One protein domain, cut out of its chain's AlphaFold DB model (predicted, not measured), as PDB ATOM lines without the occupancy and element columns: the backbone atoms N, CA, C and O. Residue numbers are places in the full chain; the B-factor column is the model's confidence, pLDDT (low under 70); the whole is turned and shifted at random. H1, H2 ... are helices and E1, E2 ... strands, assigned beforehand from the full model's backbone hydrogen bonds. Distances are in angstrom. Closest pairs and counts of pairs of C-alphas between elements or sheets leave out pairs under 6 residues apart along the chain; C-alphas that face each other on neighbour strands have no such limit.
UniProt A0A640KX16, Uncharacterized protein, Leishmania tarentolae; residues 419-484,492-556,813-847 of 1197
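Overview. This is residues 419 to 484, 492 to 556 and 813 to 847 of the 1197 residues of an uncharacterized protein of Leishmania tarentolae (UniProt A0A640KX16). Six helices cross one another round a tiny two-strand sheet, E1 and E2, near the middle of the body; the helical hairpin of H1 and H2 reaches out to one side, H3, H4 and H6 make the other, and H7 packs on H3. Short H5 lies away from these helices on a loop whose residues 525 to 530 stick out. The printed part has 166 residues with seven named helices and two named strands, in the order H1 H2 E1 H3 H4 H5 E2 H6 H7; the sheet, E1 - E2, is antiparallel and the class mostly helix. The whole is compact, with a radius of gyration of the C-alphas of 16.6 A, and spans 49 by 44 by 34 A.

Arrangement. E1, residues 464 to 467, and E2, residues 537 to 539, are antiparallel neighbours at 148 degrees, with N 466 and O 538 2.9 A apart and N 538 and O 466 2.8 A apart, within hydrogen-bond range. H1, residues 423 to 440, and H2, residues 446 to 463, form a helical hairpin: they touch, closest at the C-alphas of Leu 434 and Trp 456, 6.2 A, at a steep tilt of 41 degrees, opposite ways. H6, residues 540 to 555, touches H2 about perpendicular, at 84 degrees; the closest C-alphas, those of Glu 461 and Thr 541, are 5.4 A apart. H4, residues 492 to 510, touches H6 at 73 degrees, about perpendicular, with C-alphas 507 and 546 closest, 6.9 A. H3, residues 473 to 481, touches H4 at 89 degrees, about perpendicular, with C-alphas 474 and 496 closest, 5.2 A. H7, residues 822 to 833, touches H3, with C-alphas 476 and 823 closest, 6.5 A, and only just touches H1, with 3 pairs of C-alphas within 8 A, closest 424 and 827, 5.8 A. H5, residues 518 to 525, touches no helix. In H1, H3, H4, H6 and H7 every O i to N i+4 pair is within hydrogen-bond range; H2 has 13 of 14, and H5 1 of 4, beside 3 of 5 O i to N i+3 pairs.

Along the chain. H1 begins at C-alpha 423, (-30.204, -14.362, -0.804), and is 26.0 A long; H2 is 25.3 A, H4 26.7 A, H6 22.6 A and H7 16.8 A. H7 ends at C-alpha 833, (-33.814, 1.515, -4.205).

Size, cuts and confidence. The C-alphas farthest apart, those of Ser 444 and Glu 494, are 51.5 A apart. Residues 485 to 491 and 557 to 812 are not printed; the gaps between C-alphas are 14.5 A and 14.2 A. The link H5 to E2 is long. The model's pLDDT is under 70 at residues 481 to 484, 512 to 535 and 813 to 816.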
ATOM      1  N   LEU A 419     -40.805 -17.596  -3.344       92.06
ATOM      2  CA  LEU A 419     -39.492 -18.069  -3.783       92.06
ATOM      3  C   LEU A 419     -38.652 -16.898  -4.308       92.06
ATOM      4  O   LEU A 419     -38.999 -16.268  -5.306       92.06
ATOM      5  N   HIS A 420     -37.529 -16.640  -3.650       91.69
ATOM      6  CA  HIS A 420     -36.576 -15.588  -3.988       91.69
ATOM      7  C   HIS A 420     -35.438 -16.122  -4.862       91.69
ATOM      8  O   HIS A 420     -34.905 -17.199  -4.612       91.69
ATOM      9  N   GLY A 421     -35.024 -15.354  -5.876       88.25
ATOM     10  CA  GLY A 421     -33.903 -15.728  -6.755       88.25
ATOM     11  C   GLY A 421     -32.511 -15.439  -6.172       88.25
ATOM     12  O   GLY A 421     -31.527 -16.028  -6.619       88.25
ATOM     13  N   SER A 422     -32.430 -14.546  -5.183       91.50
ATOM     14  CA  SER A 422     -31.196 -14.131  -4.505       91.50
ATOM     15  C   SER A 422     -31.365 -14.149  -2.987       91.50
ATOM     16  O   SER A 422     -32.440 -13.814  -2.475       91.50
ATOM     17  N   VAL A 423     -30.287 -14.469  -2.266       90.56
ATOM     18  CA  VAL A 423     -30.204 -14.362  -0.804       90.56
ATOM     19  C   VAL A 423     -30.474 -12.923  -0.372       90.56
ATOM     20  O   VAL A 423     -31.175 -12.711   0.613       90.56
ATOM     21  N   ALA A 424     -29.990 -11.936  -1.137       89.38
ATOM     22  CA  ALA A 424     -30.251 -10.523  -0.885       89.38
ATOM     23  C   ALA A 424     -31.755 -10.201  -0.818       89.38
ATOM     24  O   ALA A 424     -32.219  -9.689   0.196       89.38
ATOM     25  N   SER A 425     -32.545 -10.568  -1.838       90.25
ATOM     26  CA  SER A 425     -33.989 -10.262  -1.850       90.25
ATOM     27  C   SER A 425     -34.761 -10.992  -0.744       90.25
ATOM     28  O   SER A 425     -35.672 -10.420  -0.146       90.25
ATOM     29  N   ALA A 426     -34.366 -12.228  -0.419       91.31
ATOM     30  CA  ALA A 426     -34.931 -12.961   0.710       91.31
ATOM     31  C   ALA A 426     -34.611 -12.271   2.045       91.31
ATOM     32  O   ALA A 426     -35.493 -12.091   2.877       91.31
ATOM     33  N   HIS A 427     -33.372 -11.814   2.232       89.56
ATOM     34  CA  HIS A 427     -32.944 -11.100   3.431       89.56
ATOM     35  C   HIS A 427     -33.668  -9.749   3.605       89.56
ATOM     36  O   HIS A 427     -34.034  -9.372   4.727       89.56
ATOM     37  N   THR A 428     -33.926  -9.024   2.511       89.19
ATOM     38  CA  THR A 428     -34.775  -7.822   2.526       89.19
ATOM     39  C   THR A 428     -36.195  -8.173   2.984       89.19
ATOM     40  O   THR A 428     -36.706  -7.551   3.913       89.19
ATOM     41  N   HIS A 429     -36.807  -9.226   2.426       90.31
ATOM     42  CA  HIS A 429     -38.150  -9.684   2.811       90.31
ATOM     43  C   HIS A 429     -38.232 -10.109   4.291       90.31
ATOM     44  O   HIS A 429     -39.159  -9.718   4.999       90.31
ATOM     45  N   VAL A 430     -37.222 -10.816   4.805       90.75
ATOM     46  CA  VAL A 430     -37.091 -11.180   6.230       90.75
ATOM     47  C   VAL A 430     -37.079  -9.951   7.144       90.75
ATOM     48  O   VAL A 430     -37.725  -9.953   8.195       90.75
ATOM     49  N   SER A 431     -36.375  -8.896   6.725       87.44
ATOM     50  CA  SER A 431     -36.298  -7.621   7.451       87.44
ATOM     51  C   SER A 431     -37.636  -6.863   7.401       87.44
ATOM     52  O   SER A 431     -38.089  -6.348   8.424       87.44
ATOM     53  N   PHE A 432     -38.321  -6.868   6.249       87.06
ATOM     54  CA  PHE A 432     -39.675  -6.319   6.101       87.06
ATOM     55  C   PHE A 432     -40.696  -7.015   7.012       87.06
ATOM     56  O   PHE A 432     -41.472  -6.325   7.670       87.06
ATOM     57  N   LEU A 433     -40.683  -8.352   7.098       90.00
ATOM     58  CA  LEU A 433     -41.593  -9.102   7.974       90.00
ATOM     59  C   LEU A 433     -41.408  -8.718   9.451       90.00
ATOM     60  O   LEU A 433     -42.397  -8.535  10.157       90.00
ATOM     61  N   LEU A 434     -40.164  -8.527   9.912       87.44
ATOM     62  CA  LEU A 434     -39.898  -8.066  11.282       87.44
ATOM     63  C   LEU A 434     -40.441  -6.649  11.515       87.44
ATOM     64  O   LEU A 434     -41.140  -6.408  12.498       87.44
ATOM     65  N   ALA A 435     -40.133  -5.718  10.610       83.81
ATOM     66  CA  ALA A 435     -40.580  -4.330  10.714       83.81
ATOM     67  C   ALA A 435     -42.115  -4.214  10.696       83.81
ATOM     68  O   ALA A 435     -42.684  -3.438  11.464       83.81
ATOM     69  N   HIS A 436     -42.785  -5.020   9.868       86.06
ATOM     70  CA  HIS A 436     -44.241  -5.079   9.788       86.06
ATOM     71  C   HIS A 436     -44.859  -5.598  11.094       86.06
ATOM     72  O   HIS A 436     -45.684  -4.899  11.680       86.06
ATOM     73  N   LEU A 437     -44.396  -6.741  11.615       89.19
ATOM     74  CA  LEU A 437     -44.885  -7.303  12.882       89.19
ATOM     75  C   LEU A 437     -44.701  -6.335  14.056       89.19
ATOM     76  O   LEU A 437     -45.623  -6.154  14.849       89.19
ATOM     77  N   LEU A 438     -43.551  -5.658  14.136       85.50
ATOM     78  CA  LEU A 438     -43.300  -4.632  15.153       85.50
ATOM     79  C   LEU A 438     -44.214  -3.406  15.003       85.50
ATOM     80  O   LEU A 438     -44.567  -2.792  16.005       85.50
ATOM     81  N   SER A 439     -44.610  -3.047  13.777       83.19
ATOM     82  CA  SER A 439     -45.546  -1.940  13.533       83.19
ATOM     83  C   SER A 439     -46.999  -2.274  13.896       83.19
ATOM     84  O   SER A 439     -47.732  -1.380  14.315       83.19
ATOM     85  N   GLU A 440     -47.413  -3.540  13.776       86.56
ATOM     86  CA  GLU A 440     -48.770  -3.987  14.129       86.56
ATOM     87  C   GLU A 440     -48.919  -4.339  15.615       86.56
ATOM     88  O   GLU A 440     -49.939  -4.037  16.236       86.56
ATOM     89  N   LYS A 441     -47.903  -4.992  16.187       86.00
ATOM     90  CA  LYS A 441     -47.896  -5.526  17.551       86.00
ATOM     91  C   LYS A 441     -46.683  -4.984  18.305       86.00
ATOM     92  O   LYS A 441     -45.668  -5.663  18.415       86.00
ATOM     93  N   MET A 442     -46.784  -3.780  18.866       84.88
ATOM     94  CA  MET A 442     -45.735  -3.268  19.758       84.88
ATOM     95  C   MET A 442     -45.704  -4.067  21.078       84.88
ATOM     96  O   MET A 442     -46.683  -4.020  21.829       84.88
ATOM     97  N   PRO A 443     -44.621  -4.810  21.390       86.25
ATOM     98  CA  PRO A 443     -44.524  -5.554  22.642       86.25
ATOM     99  C   PRO A 443     -44.416  -4.615  23.850       86.25
ATOM    100  O   PRO A 443     -43.705  -3.614  23.824       86.25
ATOM    101  N   SER A 444     -45.100  -4.962  24.943       85.69
ATOM    102  CA  SER A 444     -45.091  -4.203  26.204       85.69
ATOM    103  C   SER A 444     -44.165  -4.789  27.278       85.69
ATOM    104  O   SER A 444     -43.913  -4.147  28.298       85.69
ATOM    105  N   SER A 445     -43.631  -5.992  27.057       87.88
ATOM    106  CA  SER A 445     -42.719  -6.700  27.959       87.88
ATOM    107  C   SER A 445     -41.660  -7.480  27.175       87.88
ATOM    108  O   SER A 445     -41.837  -7.765  25.989       87.88
ATOM    109  N   LEU A 446     -40.578  -7.870  27.856       85.62
ATOM    110  CA  LEU A 446     -39.551  -8.735  27.275       85.62
ATOM    111  C   LEU A 446     -40.127 -10.094  26.835       85.62
ATOM    112  O   LEU A 446     -39.769 -10.571  25.764       85.62
ATOM    113  N   GLU A 447     -41.047 -10.686  27.610       89.50
ATOM    114  CA  GLU A 447     -41.752 -11.921  27.227       89.50
ATOM    115  C   GLU A 447     -42.515 -11.742  25.907       89.50
ATOM    116  O   GLU A 447     -42.320 -12.515  24.973       89.50
ATOM    117  N   ALA A 448     -43.313 -10.674  25.787       88.56
ATOM    118  CA  ALA A 448     -44.056 -10.385  24.562       88.56
ATOM    119  C   ALA A 448     -43.126 -10.152  23.358       88.56
ATOM    120  O   ALA A 448     -43.467 -10.526  22.237       88.56
ATOM    121  N   PHE A 449     -41.945  -9.561  23.575       86.88
ATOM    122  CA  PHE A 449     -40.959  -9.355  22.517       86.88
ATOM    123  C   PHE A 449     -40.264 -10.660  22.095       86.88
ATOM    124  O   PHE A 449     -40.050 -10.865  20.901       86.88
ATOM    125  N   VAL A 450     -39.971 -11.569  23.034       87.56
ATOM    126  CA  VAL A 450     -39.452 -12.913  22.724       87.56
ATOM    127  C   VAL A 450     -40.481 -13.716  21.925       87.56
ATOM    128  O   VAL A 450     -40.146 -14.196  20.845       87.56
ATOM    129  N   SER A 451     -41.742 -13.773  22.363       89.69
ATOM    130  CA  SER A 451     -42.799 -14.472  21.614       89.69
ATOM    131  C   SER A 451     -43.071 -13.857  20.234       89.69
ATOM    132  O   SER A 451     -43.374 -14.584  19.291       89.69
ATOM    133  N   LEU A 452     -42.919 -12.537  20.067       90.12
ATOM    134  CA  LEU A 452     -42.983 -11.899  18.747       90.12
ATOM    135  C   LEU A 452     -41.788 -12.291  17.864       90.12
ATOM    136  O   LEU A 452     -41.961 -12.490  16.663       90.12
ATOM    137  N   ALA A 453     -40.588 -12.438  18.434       87.69
ATOM    138  CA  ALA A 453     -39.420 -12.925  17.701       87.69
ATOM    139  C   ALA A 453     -39.583 -14.394  17.263       87.69
ATOM    140  O   ALA A 453     -39.161 -14.745  16.161       87.69
ATOM    141  N   GLU A 454     -40.237 -15.236  18.070       88.88
ATOM    142  CA  GLU A 454     -40.641 -16.596  17.679       88.88
ATOM    143  C   GLU A 454     -41.696 -16.585  16.561       88.88
ATOM    144  O   GLU A 454     -41.539 -17.294  15.564       88.88
ATOM    145  N   GLU A 455     -42.739 -15.753  16.684       91.31
ATOM    146  CA  GLU A 455     -43.781 -15.588  15.659       91.31
ATOM    147  C   GLU A 455     -43.168 -15.146  14.319       91.31
ATOM    148  O   GLU A 455     -43.461 -15.733  13.275       91.31
ATOM    149  N   TRP A 456     -42.259 -14.167  14.357       91.44
ATOM    150  CA  TRP A 456     -41.490 -13.710  13.201       91.44
ATOM    151  C   TRP A 456     -40.637 -14.827  12.591       91.44
ATOM    152  O   TRP A 456     -40.716 -15.050  11.384       91.44
ATOM    153  N   TRP A 457     -39.859 -15.565  13.390       91.25
ATOM    154  CA  TRP A 457     -38.990 -16.627  12.871       91.25
ATOM    155  C   TRP A 457     -39.801 -17.767  12.233       91.25
ATOM    156  O   TRP A 457     -39.477 -18.227  11.137       91.25
ATOM    157  N   GLY A 458     -40.931 -18.137  12.844       91.00
ATOM    158  CA  GLY A 458     -41.882 -19.104  12.289       91.00
ATOM    159  C   GLY A 458     -42.680 -18.593  11.078       91.00
ATOM    160  O   GLY A 458     -43.205 -19.396  10.303       91.00
ATOM    161  N   LEU A 459     -42.801 -17.277  10.875       92.12
ATOM    162  CA  LEU A 459     -43.300 -16.687   9.626       92.12
ATOM    163  C   LEU A 459     -42.225 -16.729   8.534       92.12
ATOM    164  O   LEU A 459     -42.515 -17.172   7.425       92.12
ATOM    165  N   VAL A 460     -40.979 -16.372   8.854       92.38
ATOM    166  CA  VAL A 460     -39.834 -16.445   7.931       92.38
ATOM    167  C   VAL A 460     -39.625 -17.867   7.404       92.38
ATOM    168  O   VAL A 460     -39.451 -18.041   6.198       92.38
ATOM    169  N   GLU A 461     -39.716 -18.887   8.264       90.62
ATOM    170  CA  GLU A 461     -39.601 -20.298   7.861       90.62
ATOM    171  C   GLU A 461     -40.660 -20.713   6.826       90.62
ATOM    172  O   GLU A 461     -40.372 -21.493   5.916       90.62
ATOM    173  N   ARG A 462     -41.887 -20.198   6.947       90.50
ATOM    174  CA  ARG A 462     -43.002 -20.551   6.056       90.50
ATOM    175  C   ARG A 462     -42.998 -19.745   4.759       90.50
ATOM    176  O   ARG A 462     -43.268 -20.305   3.696       90.50
ATOM    177  N   LEU A 463     -42.720 -18.445   4.857       92.94
ATOM    178  CA  LEU A 463     -42.990 -17.468   3.802       92.94
ATOM    179  C   LEU A 463     -41.785 -17.152   2.915       92.94
ATOM    180  O   LEU A 463     -41.982 -16.817   1.749       92.94
ATOM    181  N   VAL A 464     -40.556 -17.253   3.430       93.75
ATOM    182  CA  VAL A 464     -39.351 -16.853   2.691       93.75
ATOM    183  C   VAL A 464     -38.584 -18.091   2.244       93.75
ATOM    184  O   VAL A 464     -38.022 -18.821   3.063       93.75
ATOM    185  N   GLN A 465     -38.553 -18.325   0.933       92.56
ATOM    186  CA  GLN A 465     -37.946 -19.514   0.333       92.56
ATOM    187  C   GLN A 465     -36.832 -19.145  -0.643       92.56
ATOM    188  O   GLN A 465     -36.894 -18.118  -1.318       92.56
ATOM    189  N   LEU A 466     -35.818 -20.001  -0.725       91.62
ATOM    190  CA  LEU A 466     -34.625 -19.832  -1.552       91.62
ATOM    191  C   LEU A 466     -34.292 -21.143  -2.275       91.62
ATOM    192  O   LEU A 466     -34.432 -22.210  -1.676       91.62
ATOM    193  N   PRO A 467     -33.798 -21.110  -3.523       89.56
ATOM    194  CA  PRO A 467     -33.147 -22.270  -4.115       89.56
ATOM    195  C   PRO A 467     -31.832 -22.575  -3.377       89.56
ATOM    196  O   PRO A 467     -31.168 -21.661  -2.882       89.56
ATOM    197  N   VAL A 468     -31.408 -23.844  -3.362       86.06
ATOM    198  CA  VAL A 468     -30.122 -24.272  -2.761       86.06
ATOM    199  C   VAL A 468     -28.932 -23.468  -3.309       86.06
ATOM    200  O   VAL A 468     -28.016 -23.139  -2.554       86.06
ATOM    201  N   VAL A 469     -28.968 -23.100  -4.594       87.00
ATOM    202  CA  VAL A 469     -27.991 -22.214  -5.245       87.00
ATOM    203  C   VAL A 469     -28.701 -20.958  -5.757       87.00
ATOM    204  O   VAL A 469     -29.193 -20.908  -6.884       87.00
ATOM    205  N   ALA A 470     -28.771 -19.939  -4.901       88.00
ATOM    206  CA  ALA A 470     -29.223 -18.594  -5.257       88.00
ATOM    207  C   ALA A 470     -28.158 -17.832  -6.076       88.00
ATOM    208  O   ALA A 470     -26.970 -18.151  -6.014       88.00
ATOM    209  N   THR A 471     -28.566 -16.812  -6.840       89.00
ATOM    210  CA  THR A 471     -27.693 -16.140  -7.831       89.00
ATOM    211  C   THR A 471     -26.471 -15.427  -7.245       89.00
ATOM    212  O   THR A 471     -25.473 -15.257  -7.937       89.00
ATOM    213  N   ASP A 472     -26.538 -15.024  -5.980       89.69
ATOM    214  CA  ASP A 472     -25.506 -14.332  -5.202       89.69
ATOM    215  C   ASP A 472     -24.821 -15.240  -4.157       89.69
ATOM    216  O   ASP A 472     -23.985 -14.773  -3.379       89.69
ATOM    217  N   MET A 473     -25.145 -16.541  -4.150       88.88
ATOM    218  CA  MET A 473     -24.635 -17.515  -3.177       88.88
ATOM    219  C   MET A 473     -23.110 -17.658  -3.230       88.88
ATOM    220  O   MET A 473     -22.458 -17.670  -2.189       88.88
ATOM    221  N   GLY A 474     -22.534 -17.751  -4.431       87.00
ATOM    222  CA  GLY A 474     -21.092 -17.933  -4.616       87.00
ATOM    223  C   GLY A 474     -20.281 -16.775  -4.032       87.00
ATOM    224  O   GLY A 474     -19.387 -16.994  -3.211       87.00
ATOM    225  N   GLN A 475     -20.669 -15.537  -4.346       86.00
ATOM    226  CA  GLN A 475     -20.093 -14.336  -3.742       86.00
ATOM    227  C   GLN A 475     -20.235 -14.330  -2.210       86.00
ATOM    228  O   GLN A 475     -19.257 -14.058  -1.512       86.00
ATOM    229  N   LEU A 476     -21.419 -14.654  -1.672       86.62
ATOM    230  CA  LEU A 476     -21.641 -14.702  -0.224       86.62
ATOM    231  C   LEU A 476     -20.739 -15.746   0.458       86.62
ATOM    232  O   LEU A 476     -20.121 -15.446   1.480       86.62
ATOM    233  N   LEU A 477     -20.613 -16.947  -0.116       86.44
ATOM    234  CA  LEU A 477     -19.731 -18.011   0.378       86.44
ATOM    235  C   LEU A 477     -18.255 -17.599   0.329       86.44
ATOM    236  O   LEU A 477     -17.521 -17.836   1.286       86.44
ATOM    237  N   MET A 478     -17.809 -16.946  -0.746       84.69
ATOM    238  CA  MET A 478     -16.428 -16.465  -0.870       84.69
ATOM    239  C   MET A 478     -16.102 -15.368   0.154       84.69
ATOM    240  O   MET A 478     -15.061 -15.428   0.812       84.69
ATOM    241  N   GLU A 479     -16.999 -14.395   0.336       81.06
ATOM    242  CA  GLU A 479     -16.804 -13.276   1.267       81.06
ATOM    243  C   GLU A 479     -16.939 -13.683   2.743       81.06
ATOM    244  O   GLU A 479     -16.288 -13.082   3.597       81.06
ATOM    245  N   THR A 480     -17.728 -14.717   3.059       75.75
ATOM    246  CA  THR A 480     -17.865 -15.238   4.433       75.75
ATOM    247  C   THR A 480     -16.805 -16.281   4.790       75.75
ATOM    248  O   THR A 480     -16.287 -16.250   5.903       75.75
ATOM    249  N   ALA A 481     -16.431 -17.173   3.866       66.25
ATOM    250  CA  ALA A 481     -15.594 -18.336   4.176       66.25
ATOM    251  C   ALA A 481     -14.098 -18.185   3.827       66.25
ATOM    252  O   ALA A 481     -13.305 -19.041   4.229       66.25
ATOM    253  N   HIS A 482     -13.699 -17.139   3.085       59.22
ATOM    254  CA  HIS A 482     -12.305 -16.912   2.656       59.22
ATOM    255  C   HIS A 482     -11.795 -15.471   2.866       59.22
ATOM    256  O   HIS A 482     -10.811 -15.071   2.242       59.22
ATOM    257  N   ALA A 483     -12.394 -14.700   3.781       52.19
ATOM    258  CA  ALA A 483     -12.031 -13.299   4.050       52.19
ATOM    259  C   ALA A 483     -10.529 -13.038   4.341       52.19
ATOM    260  O   ALA A 483     -10.070 -11.911   4.166       52.19
ATOM    261  N   GLU A 484      -9.757 -14.056   4.748       50.53
ATOM    262  CA  GLU A 484      -8.300 -13.974   4.969       50.53
ATOM    263  C   GLU A 484      -7.438 -14.604   3.842       50.53
ATOM    264  O   GLU A 484      -6.237 -14.346   3.792       50.53
ATOM    265  N   SER A 492     -11.161 -16.154  -9.780       70.44
ATOM    266  CA  SER A 492     -12.298 -16.006  -8.851       70.44
ATOM    267  C   SER A 492     -13.452 -16.971  -9.152       70.44
ATOM    268  O   SER A 492     -14.023 -17.536  -8.228       70.44
ATOM    269  N   SER A 493     -13.739 -17.213 -10.436       76.12
ATOM    270  CA  SER A 493     -14.816 -18.106 -10.882       76.12
ATOM    271  C   SER A 493     -14.579 -19.588 -10.557       76.12
ATOM    272  O   SER A 493     -15.544 -20.293 -10.292       76.12
ATOM    273  N   GLU A 494     -13.332 -20.076 -10.568       79.69
ATOM    274  CA  GLU A 494     -13.028 -21.485 -10.243       79.69
ATOM    275  C   GLU A 494     -13.131 -21.741  -8.732       79.69
ATOM    276  O   GLU A 494     -13.533 -22.819  -8.293       79.69
ATOM    277  N   LEU A 495     -12.768 -20.739  -7.922       79.50
ATOM    278  CA  LEU A 495     -12.949 -20.783  -6.471       79.50
ATOM    279  C   LEU A 495     -14.432 -20.709  -6.095       79.50
ATOM    280  O   LEU A 495     -14.863 -21.443  -5.209       79.50
ATOM    281  N   GLU A 496     -15.200 -19.872  -6.791       84.44
ATOM    282  CA  GLU A 496     -16.642 -19.723  -6.599       84.44
ATOM    283  C   GLU A 496     -17.415 -20.997  -6.976       84.44
ATOM    284  O   GLU A 496     -18.190 -21.489  -6.158       84.44
ATOM    285  N   GLU A 497     -17.144 -21.599  -8.144       85.56
ATOM    286  CA  GLU A 497     -17.746 -22.882  -8.559       85.56
ATOM    287  C   GLU A 497     -17.469 -23.978  -7.517       85.56
ATOM    288  O   GLU A 497     -18.390 -24.638  -7.040       85.56
ATOM    289  N   LYS A 498     -16.217 -24.098  -7.058       84.88
ATOM    290  CA  LYS A 498     -15.833 -25.064  -6.021       84.88
ATOM    291  C   LYS A 498     -16.481 -24.784  -4.657       84.88
ATOM    292  O   LYS A 498     -16.784 -25.724  -3.921       84.88
ATOM    293  N   ALA A 499     -16.666 -23.518  -4.281       83.88
ATOM    294  CA  ALA A 499     -17.357 -23.157  -3.044       83.88
ATOM    295  C   ALA A 499     -18.842 -23.552  -3.103       83.88
ATOM    296  O   ALA A 499     -19.369 -24.054  -2.109       83.88
ATOM    297  N   ILE A 500     -19.477 -23.393  -4.270       86.19
ATOM    298  CA  ILE A 500     -20.849 -23.840  -4.536       86.19
ATOM    299  C   ILE A 500     -20.938 -25.375  -4.512       86.19
ATOM    300  O   ILE A 500     -21.808 -25.895  -3.822       86.19
ATOM    301  N   GLU A 501     -20.022 -26.111  -5.154       83.75
ATOM    302  CA  GLU A 501     -19.991 -27.587  -5.102       83.75
ATOM    303  C   GLU A 501     -19.911 -28.117  -3.654       83.75
ATOM    304  O   GLU A 501     -20.642 -29.031  -3.272       83.75
ATOM    305  N   GLN A 502     -19.046 -27.519  -2.821       83.25
ATOM    306  CA  GLN A 502     -18.907 -27.886  -1.403       83.25
ATOM    307  C   GLN A 502     -20.140 -27.525  -0.568       83.25
ATOM    308  O   GLN A 502     -20.486 -28.244   0.371       83.25
ATOM    309  N   TRP A 503     -20.796 -26.413  -0.898       85.94
ATOM    310  CA  TRP A 503     -22.050 -26.007  -0.280       85.94
ATOM    311  C   TRP A 503     -23.190 -26.970  -0.637       85.94
ATOM    312  O   TRP A 503     -23.880 -27.443   0.262       85.94
ATOM    313  N   GLU A 504     -23.344 -27.339  -1.911       85.44
ATOM    314  CA  GLU A 504     -24.319 -28.345  -2.340       85.44
ATOM    315  C   GLU A 504     -24.082 -29.684  -1.621       85.44
ATOM    316  O   GLU A 504     -25.012 -30.234  -1.033       85.44
ATOM    317  N   GLU A 505     -22.843 -30.195  -1.590       82.56
ATOM    318  CA  GLU A 505     -22.498 -31.427  -0.860       82.56
ATOM    319  C   GLU A 505     -22.874 -31.346   0.633       82.56
ATOM    320  O   GLU A 505     -23.418 -32.305   1.197       82.56
ATOM    321  N   TRP A 506     -22.657 -30.191   1.270       84.94
ATOM    322  CA  TRP A 506     -23.057 -29.955   2.657       84.94
ATOM    323  C   TRP A 506     -24.575 -29.971   2.850       84.94
ATOM    324  O   TRP A 506     -25.068 -30.643   3.758       84.94
ATOM    325  N   VAL A 507     -25.334 -29.282   1.995       85.06
ATOM    326  CA  VAL A 507     -26.804 -29.269   2.053       85.06
ATOM    327  C   VAL A 507     -27.357 -30.683   1.847       85.06
ATOM    328  O   VAL A 507     -28.168 -31.151   2.650       85.06
ATOM    329  N   TRP A 508     -26.859 -31.415   0.844       80.75
ATOM    330  CA  TRP A 508     -27.320 -32.768   0.517       80.75
ATOM    331  C   TRP A 508     -26.988 -33.834   1.562       80.75
ATOM    332  O   TRP A 508     -27.668 -34.862   1.605       80.75
ATOM    333  N   SER A 509     -25.959 -33.615   2.383       77.69
ATOM    334  CA  SER A 509     -25.610 -34.486   3.513       77.69
ATOM    335  C   SER A 509     -26.286 -34.068   4.828       77.69
ATOM    336  O   SER A 509     -26.512 -34.915   5.692       77.69
ATOM    337  N   SER A 510     -26.652 -32.791   4.967       79.38
ATOM    338  CA  SER A 510     -27.240 -32.219   6.186       79.38
ATOM    339  C   SER A 510     -28.765 -32.307   6.256       79.38
ATOM    340  O   SER A 510     -29.305 -32.474   7.352       79.38
ATOM    341  N   VAL A 511     -29.459 -32.197   5.116       71.00
ATOM    342  CA  VAL A 511     -30.930 -32.200   5.030       71.00
ATOM    343  C   VAL A 511     -31.442 -33.593   4.626       71.00
ATOM    344  O   VAL A 511     -31.170 -34.052   3.511       71.00
ATOM    345  N   PRO A 512     -32.212 -34.299   5.479       60.88
ATOM    346  CA  PRO A 512     -32.791 -35.591   5.119       60.88
ATOM    347  C   PRO A 512     -33.779 -35.458   3.953       60.88
ATOM    348  O   PRO A 512     -34.743 -34.702   4.028       60.88
ATOM    349  N   ARG A 513     -33.604 -36.263   2.896       53.22
ATOM    350  CA  ARG A 513     -34.435 -36.258   1.666       53.22
ATOM    351  C   ARG A 513     -35.898 -36.723   1.850       53.22
ATOM    352  O   ARG A 513     -36.525 -37.164   0.891       53.22
ATOM    353  N   THR A 514     -36.434 -36.715   3.069       37.09
ATOM    354  CA  THR A 514     -37.659 -37.446   3.446       37.09
ATOM    355  C   THR A 514     -38.879 -36.576   3.737       37.09
ATOM    356  O   THR A 514     -39.947 -37.134   3.977       37.09
ATOM    357  N   VAL A 515     -38.772 -35.244   3.693       35.81
ATOM    358  CA  VAL A 515     -39.925 -34.343   3.860       35.81
ATOM    359  C   VAL A 515     -39.913 -33.275   2.760       35.81
ATOM    360  O   VAL A 515     -39.049 -32.403   2.790       35.81
ATOM    361  N   PRO A 516     -40.839 -33.304   1.781       37.19
ATOM    362  CA  PRO A 516     -41.046 -32.153   0.911       37.19
ATOM    363  C   PRO A 516     -41.630 -31.004   1.742       37.19
ATOM    364  O   PRO A 516     -42.601 -31.211   2.476       37.19
ATOM    365  N   ALA A 517     -41.059 -29.804   1.616       45.69
ATOM    366  CA  ALA A 517     -41.597 -28.605   2.253       45.69
ATOM    367  C   ALA A 517     -43.082 -28.402   1.870       45.69
ATOM    368  O   ALA A 517     -43.464 -28.756   0.750       45.69
ATOM    369  N   PRO A 518     -43.936 -27.819   2.738       45.66
ATOM    370  CA  PRO A 518     -45.364 -27.647   2.449       45.66
ATOM    371  C   PRO A 518     -45.630 -26.957   1.103       45.66
ATOM    372  O   PRO A 518     -46.414 -27.461   0.302       45.66
ATOM    373  N   ALA A 519     -44.882 -25.895   0.790       45.84
ATOM    374  CA  ALA A 519     -44.988 -25.181  -0.482       45.84
ATOM    375  C   ALA A 519     -44.576 -26.020  -1.704       45.84
ATOM    376  O   ALA A 519     -45.089 -25.799  -2.796       45.84
ATOM    377  N   ALA A 520     -43.728 -27.039  -1.545       46.91
ATOM    378  CA  ALA A 520     -43.390 -27.954  -2.633       46.91
ATOM    379  C   ALA A 520     -44.545 -28.914  -2.993       46.91
ATOM    380  O   ALA A 520     -44.494 -29.572  -4.031       46.91
ATOM    381  N   ARG A 521     -45.608 -28.984  -2.173       49.12
ATOM    382  CA  ARG A 521     -46.892 -29.601  -2.556       49.12
ATOM    383  C   ARG A 521     -47.797 -28.646  -3.338       49.12
ATOM    384  O   ARG A 521     -48.622 -29.113  -4.114       49.12
ATOM    385  N   GLU A 522     -47.639 -27.337  -3.155       46.72
ATOM    386  CA  GLU A 522     -48.483 -26.301  -3.768       46.72
ATOM    387  C   GLU A 522     -47.895 -25.761  -5.081       46.72
ATOM    388  O   GLU A 522     -48.632 -25.535  -6.040       46.72
ATOM    389  N   ALA A 523     -46.568 -25.643  -5.185       46.81
ATOM    390  CA  ALA A 523     -45.871 -25.232  -6.406       46.81
ATOM    391  C   ALA A 523     -46.130 -26.186  -7.589       46.81
ATOM    392  O   ALA A 523     -46.209 -25.746  -8.732       46.81
ATOM    393  N   VAL A 524     -46.369 -27.475  -7.310       48.12
ATOM    394  CA  VAL A 524     -46.758 -28.501  -8.299       48.12
ATOM    395  C   VAL A 524     -48.121 -28.205  -8.959       48.12
ATOM    396  O   VAL A 524     -48.439 -28.783  -9.994       48.12
ATOM    397  N   VAL A 525     -48.927 -27.291  -8.405       49.91
ATOM    398  CA  VAL A 525     -50.266 -26.942  -8.917       49.91
ATOM    399  C   VAL A 525     -50.230 -25.791  -9.941       49.91
ATOM    400  O   VAL A 525     -51.198 -25.603 -10.680       49.91
ATOM    401  N   ARG A 526     -49.132 -25.026 -10.046       42.94
ATOM    402  CA  ARG A 526     -48.991 -23.933 -11.031       42.94
ATOM    403  C   ARG A 526     -48.124 -24.356 -12.220       42.94
ATOM    404  O   ARG A 526     -46.907 -24.197 -12.208       42.94
ATOM    405  N   ASN A 527     -48.786 -24.869 -13.257       47.56
ATOM    406  CA  ASN A 527     -48.166 -25.166 -14.550       47.56
ATOM    407  C   ASN A 527     -47.568 -23.901 -15.193       47.56
ATOM    408  O   ASN A 527     -48.266 -22.894 -15.280       47.56
ATOM    409  N   ASP A 528     -46.297 -24.008 -15.605       45.09
ATOM    410  CA  ASP A 528     -45.583 -23.306 -16.703       45.09
ATOM    411  C   ASP A 528     -44.085 -23.091 -16.389       45.09
ATOM    412  O   ASP A 528     -43.292 -22.804 -17.286       45.09
ATOM    413  N   ALA A 529     -43.654 -23.323 -15.145       48.59
ATOM    414  CA  ALA A 529     -42.238 -23.473 -14.804       48.59
ATOM    415  C   ALA A 529     -41.786 -24.942 -14.920       48.59
ATOM    416  O   ALA A 529     -42.541 -25.865 -14.605       48.59
ATOM    417  N   LEU A 530     -40.527 -25.169 -15.325       46.19
ATOM    418  CA  LEU A 530     -39.888 -26.487 -15.208       46.19
ATOM    419  C   LEU A 530     -39.959 -26.958 -13.742       46.19
ATOM    420  O   LEU A 530     -39.684 -26.147 -12.855       46.19
ATOM    421  N   PRO A 531     -40.282 -28.236 -13.466       44.00
ATOM    422  CA  PRO A 531     -40.428 -28.727 -12.101       44.00
ATOM    423  C   PRO A 531     -39.065 -28.790 -11.399       44.00
ATOM    424  O   PRO A 531     -38.364 -29.801 -11.450       44.00
ATOM    425  N   VAL A 532     -38.706 -27.690 -10.734       51.38
ATOM    426  CA  VAL A 532     -37.687 -27.652  -9.681       51.38
ATOM    427  C   VAL A 532     -38.121 -28.649  -8.613       51.38
ATOM    428  O   VAL A 532     -39.280 -28.640  -8.187       51.38
ATOM    429  N   ALA A 533     -37.240 -29.571  -8.232       50.44
ATOM    430  CA  ALA A 533     -37.650 -30.654  -7.360       50.44
ATOM    431  C   ALA A 533     -37.878 -30.105  -5.935       50.44
ATOM    432  O   ALA A 533     -37.131 -29.235  -5.495       50.44
ATOM    433  N   PRO A 534     -38.844 -30.642  -5.160       51.28
ATOM    434  CA  PRO A 534     -39.012 -30.319  -3.741       51.28
ATOM    435  C   PRO A 534     -37.728 -30.227  -2.886       51.28
ATOM    436  O   PRO A 534     -37.699 -29.365  -2.014       51.28
ATOM    437  N   PRO A 535     -36.682 -31.065  -3.080       57.50
ATOM    438  CA  PRO A 535     -35.409 -30.928  -2.361       57.50
ATOM    439  C   PRO A 535     -34.528 -29.727  -2.758       57.50
ATOM    440  O   PRO A 535     -33.578 -29.444  -2.038       57.50
ATOM    441  N   ASP A 536     -34.800 -29.031  -3.864       74.69
ATOM    442  CA  ASP A 536     -33.959 -27.931  -4.370       74.69
ATOM    443  C   ASP A 536     -34.321 -26.560  -3.754       74.69
ATOM    444  O   ASP A 536     -33.698 -25.549  -4.091       74.69
ATOM    445  N   ILE A 537     -35.324 -26.512  -2.865       86.06
ATOM    446  CA  ILE A 537     -35.833 -25.300  -2.205       86.06
ATOM    447  C   ILE A 537     -35.679 -25.439  -0.685       86.06
ATOM    448  O   ILE A 537     -36.118 -26.422  -0.091       86.06
ATOM    449  N   LEU A 538     -35.091 -24.422  -0.058       89.44
ATOM    450  CA  LEU A 538     -34.910 -24.276   1.386       89.44
ATOM    451  C   LEU A 538     -35.791 -23.132   1.907       89.44
ATOM    452  O   LEU A 538     -36.018 -22.149   1.197       89.44
ATOM    453  N   SER A 539     -36.233 -23.203   3.165       91.12
ATOM    454  CA  SER A 539     -36.667 -21.984   3.862       91.12
ATOM    455  C   SER A 539     -35.457 -21.103   4.188       91.12
ATOM    456  O   SER A 539     -34.328 -21.590   4.300       91.12
ATOM    457  N   PHE A 540     -35.670 -19.802   4.388       91.56
ATOM    458  CA  PHE A 540     -34.588 -18.897   4.784       91.56
ATOM    459  C   PHE A 540     -33.961 -19.286   6.135       91.56
ATOM    460  O   PHE A 540     -32.745 -19.189   6.297       91.56
ATOM    461  N   THR A 541     -34.765 -19.780   7.085       90.06
ATOM    462  CA  THR A 541     -34.275 -20.260   8.389       90.06
ATOM    463  C   THR A 541     -33.363 -21.479   8.229       90.06
ATOM    464  O   THR A 541     -32.252 -21.491   8.757       90.06
ATOM    465  N   GLN A 542     -33.768 -22.460   7.413       88.88
ATOM    466  CA  GLN A 542     -32.951 -23.632   7.082       88.88
ATOM    467  C   GLN A 542     -31.668 -23.234   6.352       88.88
ATOM    468  O   GLN A 542     -30.600 -23.734   6.694       88.88
ATOM    469  N   PHE A 543     -31.751 -22.319   5.382       90.62
ATOM    470  CA  PHE A 543     -30.584 -21.776   4.689       90.62
ATOM    471  C   PHE A 543     -29.569 -21.173   5.674       90.62
ATOM    472  O   PHE A 543     -28.384 -21.508   5.616       90.62
ATOM    473  N   ALA A 544     -30.022 -20.332   6.604       88.69
ATOM    474  CA  ALA A 544     -29.142 -19.688   7.568       88.69
ATOM    475  C   ALA A 544     -28.541 -20.671   8.588       88.69
ATOM    476  O   ALA A 544     -27.342 -20.603   8.871       88.69
ATOM    477  N   ASP A 545     -29.323 -21.639   9.075       88.00
ATOM    478  CA  ASP A 545     -28.834 -22.711   9.950       88.00
ATOM    479  C   ASP A 545     -27.826 -23.625   9.229       88.00
ATOM    480  O   ASP A 545     -26.837 -24.076   9.820       88.00
ATOM    481  N   LEU A 546     -28.031 -23.877   7.931       88.62
ATOM    482  CA  LEU A 546     -27.087 -24.599   7.081       88.62
ATOM    483  C   LEU A 546     -25.792 -23.805   6.884       88.62
ATOM    484  O   LEU A 546     -24.726 -24.370   7.136       88.62
ATOM    485  N   LEU A 547     -25.854 -22.512   6.546       87.44
ATOM    486  CA  LEU A 547     -24.669 -21.660   6.380       87.44
ATOM    487  C   LEU A 547     -23.868 -21.519   7.682       87.44
ATOM    488  O   LEU A 547     -22.646 -21.691   7.679       87.44
ATOM    489  N   TYR A 548     -24.550 -21.300   8.808       85.31
ATOM    490  CA  TYR A 548     -23.916 -21.269  10.125       85.31
ATOM    491  C   TYR A 548     -23.233 -22.603  10.454       85.31
ATOM    492  O   TYR A 548     -22.082 -22.634  10.898       85.31
ATOM    493  N   SER A 549     -23.914 -23.725  10.198       86.50
ATOM    494  CA  SER A 549     -23.340 -25.049  10.447       86.50
ATOM    495  C   SER A 549     -22.168 -25.401   9.519       86.50
ATOM    496  O   SER A 549     -21.239 -26.065   9.974       86.50
ATOM    497  N   TYR A 550     -22.166 -24.920   8.272       86.38
ATOM    498  CA  TYR A 550     -21.088 -25.116   7.297       86.38
ATOM    499  C   TYR A 550     -19.787 -24.414   7.722       86.38
ATOM    500  O   TYR A 550     -18.729 -25.047   7.752       86.38
ATOM    501  N   ASP A 551     -19.856 -23.142   8.138       82.75
ATOM    502  CA  ASP A 551     -18.702 -22.425   8.706       82.75
ATOM    503  C   ASP A 551     -18.211 -23.083  10.003       82.75
ATOM    504  O   ASP A 551     -17.019 -23.356  10.175       82.75
ATOM    505  N   ARG A 552     -19.140 -23.432  10.902       84.25
ATOM    506  CA  ARG A 552     -18.832 -24.100  12.174       84.25
ATOM    507  C   ARG A 552     -18.161 -25.463  11.977       84.25
ATOM    508  O   ARG A 552     -17.288 -25.815  12.772       84.25
ATOM    509  N   TYR A 553     -18.524 -26.200  10.929       85.94
ATOM    510  CA  TYR A 553     -17.847 -27.428  10.517       85.94
ATOM    511  C   TYR A 553     -16.459 -27.143   9.932       85.94
ATOM    512  O   TYR A 553     -15.484 -27.724  10.403       85.94
ATOM    513  N   ARG A 554     -16.333 -26.210   8.977       82.12
ATOM    514  CA  ARG A 554     -15.051 -25.854   8.336       82.12
ATOM    515  C   ARG A 554     -14.001 -25.347   9.327       82.12
ATOM    516  O   ARG A 554     -12.868 -25.817   9.308       82.12
ATOM    517  N   LEU A 555     -14.370 -24.402  10.192       81.31
ATOM    518  CA  LEU A 555     -13.465 -23.805  11.184       81.31
ATOM    519  C   LEU A 555     -13.263 -24.688  12.422       81.31
ATOM    520  O   LEU A 555     -12.249 -24.568  13.112       81.31
ATOM    521  N   GLY A 556     -14.241 -25.543  12.720       85.00
ATOM    522  CA  GLY A 556     -14.299 -26.345  13.933       85.00
ATOM    523  C   GLY A 556     -14.600 -25.536  15.205       85.00
ATOM    524  O   GLY A 556     -14.282 -24.352  15.363       85.00
ATOM    525  N   THR A 813     -23.967 -14.973  14.881       59.31
ATOM    526  CA  THR A 813     -22.577 -14.894  15.332       59.31
ATOM    527  C   THR A 813     -21.908 -13.665  14.745       59.31
ATOM    528  O   THR A 813     -22.054 -13.356  13.565       59.31
ATOM    529  N   GLU A 814     -21.085 -12.996  15.555       59.56
ATOM    530  CA  GLU A 814     -20.277 -11.840  15.134       59.56
ATOM    531  C   GLU A 814     -19.316 -12.159  13.971       59.56
ATOM    532  O   GLU A 814     -18.768 -11.249  13.348       59.56
ATOM    533  N   ARG A 815     -19.122 -13.451  13.665       61.75
ATOM    534  CA  ARG A 815     -18.404 -13.945  12.484       61.75
ATOM    535  C   ARG A 815     -19.142 -13.611  11.189       61.75
ATOM    536  O   ARG A 815     -18.522 -13.097  10.267       61.75
ATOM    537  N   PHE A 816     -20.463 -13.793  11.155       65.44
ATOM    538  CA  PHE A 816     -21.326 -13.373  10.046       65.44
ATOM    539  C   PHE A 816     -21.736 -11.898  10.179       65.44
ATOM    540  O   PHE A 816     -22.897 -11.540   9.992       65.44
ATOM    541  N   ASN A 817     -20.781 -11.021  10.508       71.69
ATOM    542  CA  ASN A 817     -20.986  -9.576  10.447       71.69
ATOM    543  C   ASN A 817     -20.956  -9.123   8.986       71.69
ATOM    544  O   ASN A 817     -19.904  -8.760   8.446       71.69
ATOM    545  N   LEU A 818     -22.130  -9.146   8.358       75.56
ATOM    546  CA  LEU A 818     -22.291  -8.853   6.942       75.56
ATOM    547  C   LEU A 818     -21.850  -7.416   6.626       75.56
ATOM    548  O   LEU A 818     -21.354  -7.182   5.537       75.56
ATOM    549  N   ARG A 819     -21.849  -6.476   7.590       77.88
ATOM    550  CA  ARG A 819     -21.411  -5.075   7.381       77.88
ATOM    551  C   ARG A 819     -20.028  -4.901   6.743       77.88
ATOM    552  O   ARG A 819     -19.747  -3.830   6.205       77.88
ATOM    553  N   LYS A 820     -19.153  -5.907   6.835       76.31
ATOM    554  CA  LYS A 820     -17.801  -5.892   6.251       76.31
ATOM    555  C   LYS A 820     -17.740  -6.410   4.806       76.31
ATOM    556  O   LYS A 820     -16.704  -6.245   4.167       76.31
ATOM    557  N   THR A 821     -18.804  -7.030   4.304       81.12
ATOM    558  CA  THR A 821     -18.850  -7.694   2.994       81.12
ATOM    559  C   THR A 821     -19.271  -6.713   1.889       81.12
ATOM    560  O   THR A 821     -19.952  -5.711   2.130       81.12
ATOM    561  N   MET A 822     -18.848  -6.969   0.649       82.56
ATOM    562  CA  MET A 822     -19.324  -6.221  -0.520       82.56
ATOM    563  C   MET A 822     -20.766  -6.607  -0.860       82.56
ATOM    564  O   MET A 822     -21.524  -5.757  -1.327       82.56
ATOM    565  N   TRP A 823     -21.155  -7.854  -0.573       86.56
ATOM    566  CA  TRP A 823     -22.539  -8.325  -0.633       86.56
ATOM    567  C   TRP A 823     -23.486  -7.427   0.185       86.56
ATOM    568  O   TRP A 823     -24.480  -6.940  -0.349       86.56
ATOM    569  N   TRP A 824     -23.135  -7.089   1.434       86.00
ATOM    570  CA  TRP A 824     -23.955  -6.213   2.287       86.00
ATOM    571  C   TRP A 824     -24.086  -4.788   1.755       86.00
ATOM    572  O   TRP A 824     -25.137  -4.166   1.892       86.00
ATOM    573  N   ARG A 825     -23.031  -4.247   1.132       85.94
ATOM    574  CA  ARG A 825     -23.112  -2.912   0.529       85.94
ATOM    575  C   ARG A 825     -24.150  -2.883  -0.592       85.94
ATOM    576  O   ARG A 825     -24.997  -1.998  -0.587       85.94
ATOM    577  N   ARG A 826     -24.139  -3.895  -1.468       86.00
ATOM    578  CA  ARG A 826     -25.148  -4.047  -2.527       86.00
ATOM    579  C   ARG A 826     -26.547  -4.307  -1.970       86.00
ATOM    580  O   ARG A 826     -27.511  -3.816  -2.545       86.00
ATOM    581  N   LEU A 827     -26.668  -5.040  -0.859       87.25
ATOM    582  CA  LEU A 827     -27.951  -5.229  -0.179       87.25
ATOM    583  C   LEU A 827     -28.541  -3.889   0.285       87.25
ATOM    584  O   LEU A 827     -29.709  -3.638   0.014       87.25
ATOM    585  N   ASN A 828     -27.746  -3.017   0.920       87.19
ATOM    586  CA  ASN A 828     -28.222  -1.681   1.308       87.19
ATOM    587  C   ASN A 828     -28.615  -0.849   0.083       87.19
ATOM    588  O   ASN A 828     -29.693  -0.275   0.075       87.19
ATOM    589  N   GLU A 829     -27.782  -0.825  -0.963       86.62
ATOM    590  CA  GLU A 829     -28.073  -0.097  -2.210       86.62
ATOM    591  C   GLU A 829     -29.384  -0.590  -2.870       86.62
ATOM    592  O   GLU A 829     -30.178   0.221  -3.345       86.62
ATOM    593  N   SER A 830     -29.652  -1.904  -2.857       85.50
ATOM    594  CA  SER A 830     -30.910  -2.491  -3.355       85.50
ATOM    595  C   SER A 830     -32.100  -2.144  -2.461       85.50
ATOM    596  O   SER A 830     -33.156  -1.770  -2.959       85.50
ATOM    597  N   ALA A 831     -31.930  -2.225  -1.142       85.50
ATOM    598  CA  ALA A 831     -32.972  -1.911  -0.172       85.50
ATOM    599  C   ALA A 831     -33.370  -0.424  -0.206       85.50
ATOM    600  O   ALA A 831     -34.560  -0.119  -0.192       85.50
ATOM    601  N   GLU A 832     -32.404   0.493  -0.339       85.62
ATOM    602  CA  GLU A 832     -32.667   1.924  -0.547       85.62
ATOM    603  C   GLU A 832     -33.433   2.166  -1.856       85.62
ATOM    604  O   GLU A 832     -34.372   2.963  -1.880       85.62
ATOM    605  N   ALA A 833     -33.093   1.446  -2.933       84.12
ATOM    606  CA  ALA A 833     -33.814   1.515  -4.205       84.12
ATOM    607  C   ALA A 833     -35.247   0.943  -4.127       84.12
ATOM    608  O   ALA A 833     -36.141   1.432  -4.818       84.12
ATOM    609  N   GLU A 834     -35.479  -0.051  -3.267       81.12
ATOM    610  CA  GLU A 834     -36.800  -0.609  -2.936       81.12
ATOM    611  C   GLU A 834     -37.578   0.244  -1.906       81.12
ATOM    612  O   GLU A 834     -38.734  -0.051  -1.602       81.12
ATOM    613  N   GLY A 835     -36.982   1.326  -1.390       79.19
ATOM    614  CA  GLY A 835     -37.602   2.231  -0.418       79.19
ATOM    615  C   GLY A 835     -37.608   1.721   1.029       79.19
ATOM    616  O   GLY A 835     -38.300   2.299   1.870       79.19
ATOM    617  N   LEU A 836     -36.850   0.665   1.339       77.25
ATOM    618  CA  LEU A 836     -36.633   0.205   2.708       77.25
ATOM    619  C   LEU A 836     -35.601   1.094   3.410       77.25
ATOM    620  O   LEU A 836     -34.506   1.341   2.907       77.25
ATOM    621  N   ASP A 837     -35.932   1.527   4.621       79.81
ATOM    622  CA  ASP A 837     -34.992   2.218   5.495       79.81
ATOM    623  C   ASP A 837     -33.877   1.260   5.951       79.81
ATOM    624  O   ASP A 837     -34.136   0.244   6.603       79.81
ATOM    625  N   THR A 838     -32.622   1.597   5.645       78.81
ATOM    626  CA  THR A 838     -31.450   0.757   5.941       78.81
ATOM    627  C   THR A 838     -31.189   0.544   7.430       78.81
ATOM    628  O   THR A 838     -30.466  -0.384   7.791       78.81
ATOM    629  N   THR A 839     -31.810   1.326   8.319       77.56
ATOM    630  CA  THR A 839     -31.781   1.070   9.771       77.56
ATOM    631  C   THR A 839     -32.627  -0.137  10.196       77.56
ATOM    632  O   THR A 839     -32.395  -0.680  11.274       77.56
ATOM    633  N   LEU A 840     -33.569  -0.588   9.356       77.44
ATOM    634  CA  LEU A 840     -34.432  -1.750   9.608       77.44
ATOM    635  C   LEU A 840     -33.867  -3.065   9.037       77.44
ATOM    636  O   LEU A 840     -34.384  -4.137   9.345       77.44
ATOM    637  N   LEU A 841     -32.807  -3.006   8.223       81.38
ATOM    638  CA  LEU A 841     -32.105  -4.191   7.723       81.38
ATOM    639  C   LEU A 841     -31.313  -4.884   8.838       81.38
ATOM    640  O   LEU A 841     -30.680  -4.233   9.666       81.38
ATOM    641  N   LEU A 842     -31.266  -6.219   8.808       80.94
ATOM    642  CA  LEU A 842     -30.518  -7.038   9.770       80.94
ATOM    643  C   LEU A 842     -29.016  -7.164   9.390       80.94
ATOM    644  O   LEU A 842     -28.691  -7.931   8.496       80.94
ATOM    645  N   PRO A 843     -28.044  -6.493  10.044       74.00
ATOM    646  CA  PRO A 843     -26.614  -6.568   9.680       74.00
ATOM    647  C   PRO A 843     -25.882  -7.904   9.900       74.00
ATOM    648  O   PRO A 843     -24.666  -7.971   9.694       74.00
ATOM    649  N   TYR A 844     -26.588  -8.949  10.325       74.88
ATOM    650  CA  TYR A 844     -26.065 -10.297  10.529       74.88
ATOM    651  C   TYR A 844     -27.128 -11.295  10.087       74.88
ATOM    652  O   TYR A 844     -28.316 -11.022  10.251       74.88
ATOM    653  N   LEU A 845     -26.703 -12.465   9.612       75.62
ATOM    654  CA  LEU A 845     -27.635 -13.532   9.263       75.62
ATOM    655  C   LEU A 845     -28.196 -14.185  10.549       75.62
ATOM    656  O   LEU A 845     -27.399 -14.722  11.327       75.62
ATOM    657  N   PRO A 846     -29.517 -14.129  10.806       80.50
ATOM    658  CA  PRO A 846     -30.149 -14.823  11.930       80.50
ATOM    659  C   PRO A 846     -30.149 -16.341  11.728       80.50
ATOM    660  O   PRO A 846     -30.408 -16.809  10.626       80.50
ATOM    661  N   CYS A 847     -29.891 -17.103  12.787       80.56
ATOM    662  CA  CYS A 847     -29.970 -18.563  12.842       80.56
ATOM    663  C   CYS A 847     -30.653 -19.017  14.146       80.56
ATOM    664  O   CYS A 847     -30.803 -18.249  15.090       80.56
TER     665      CYS A 847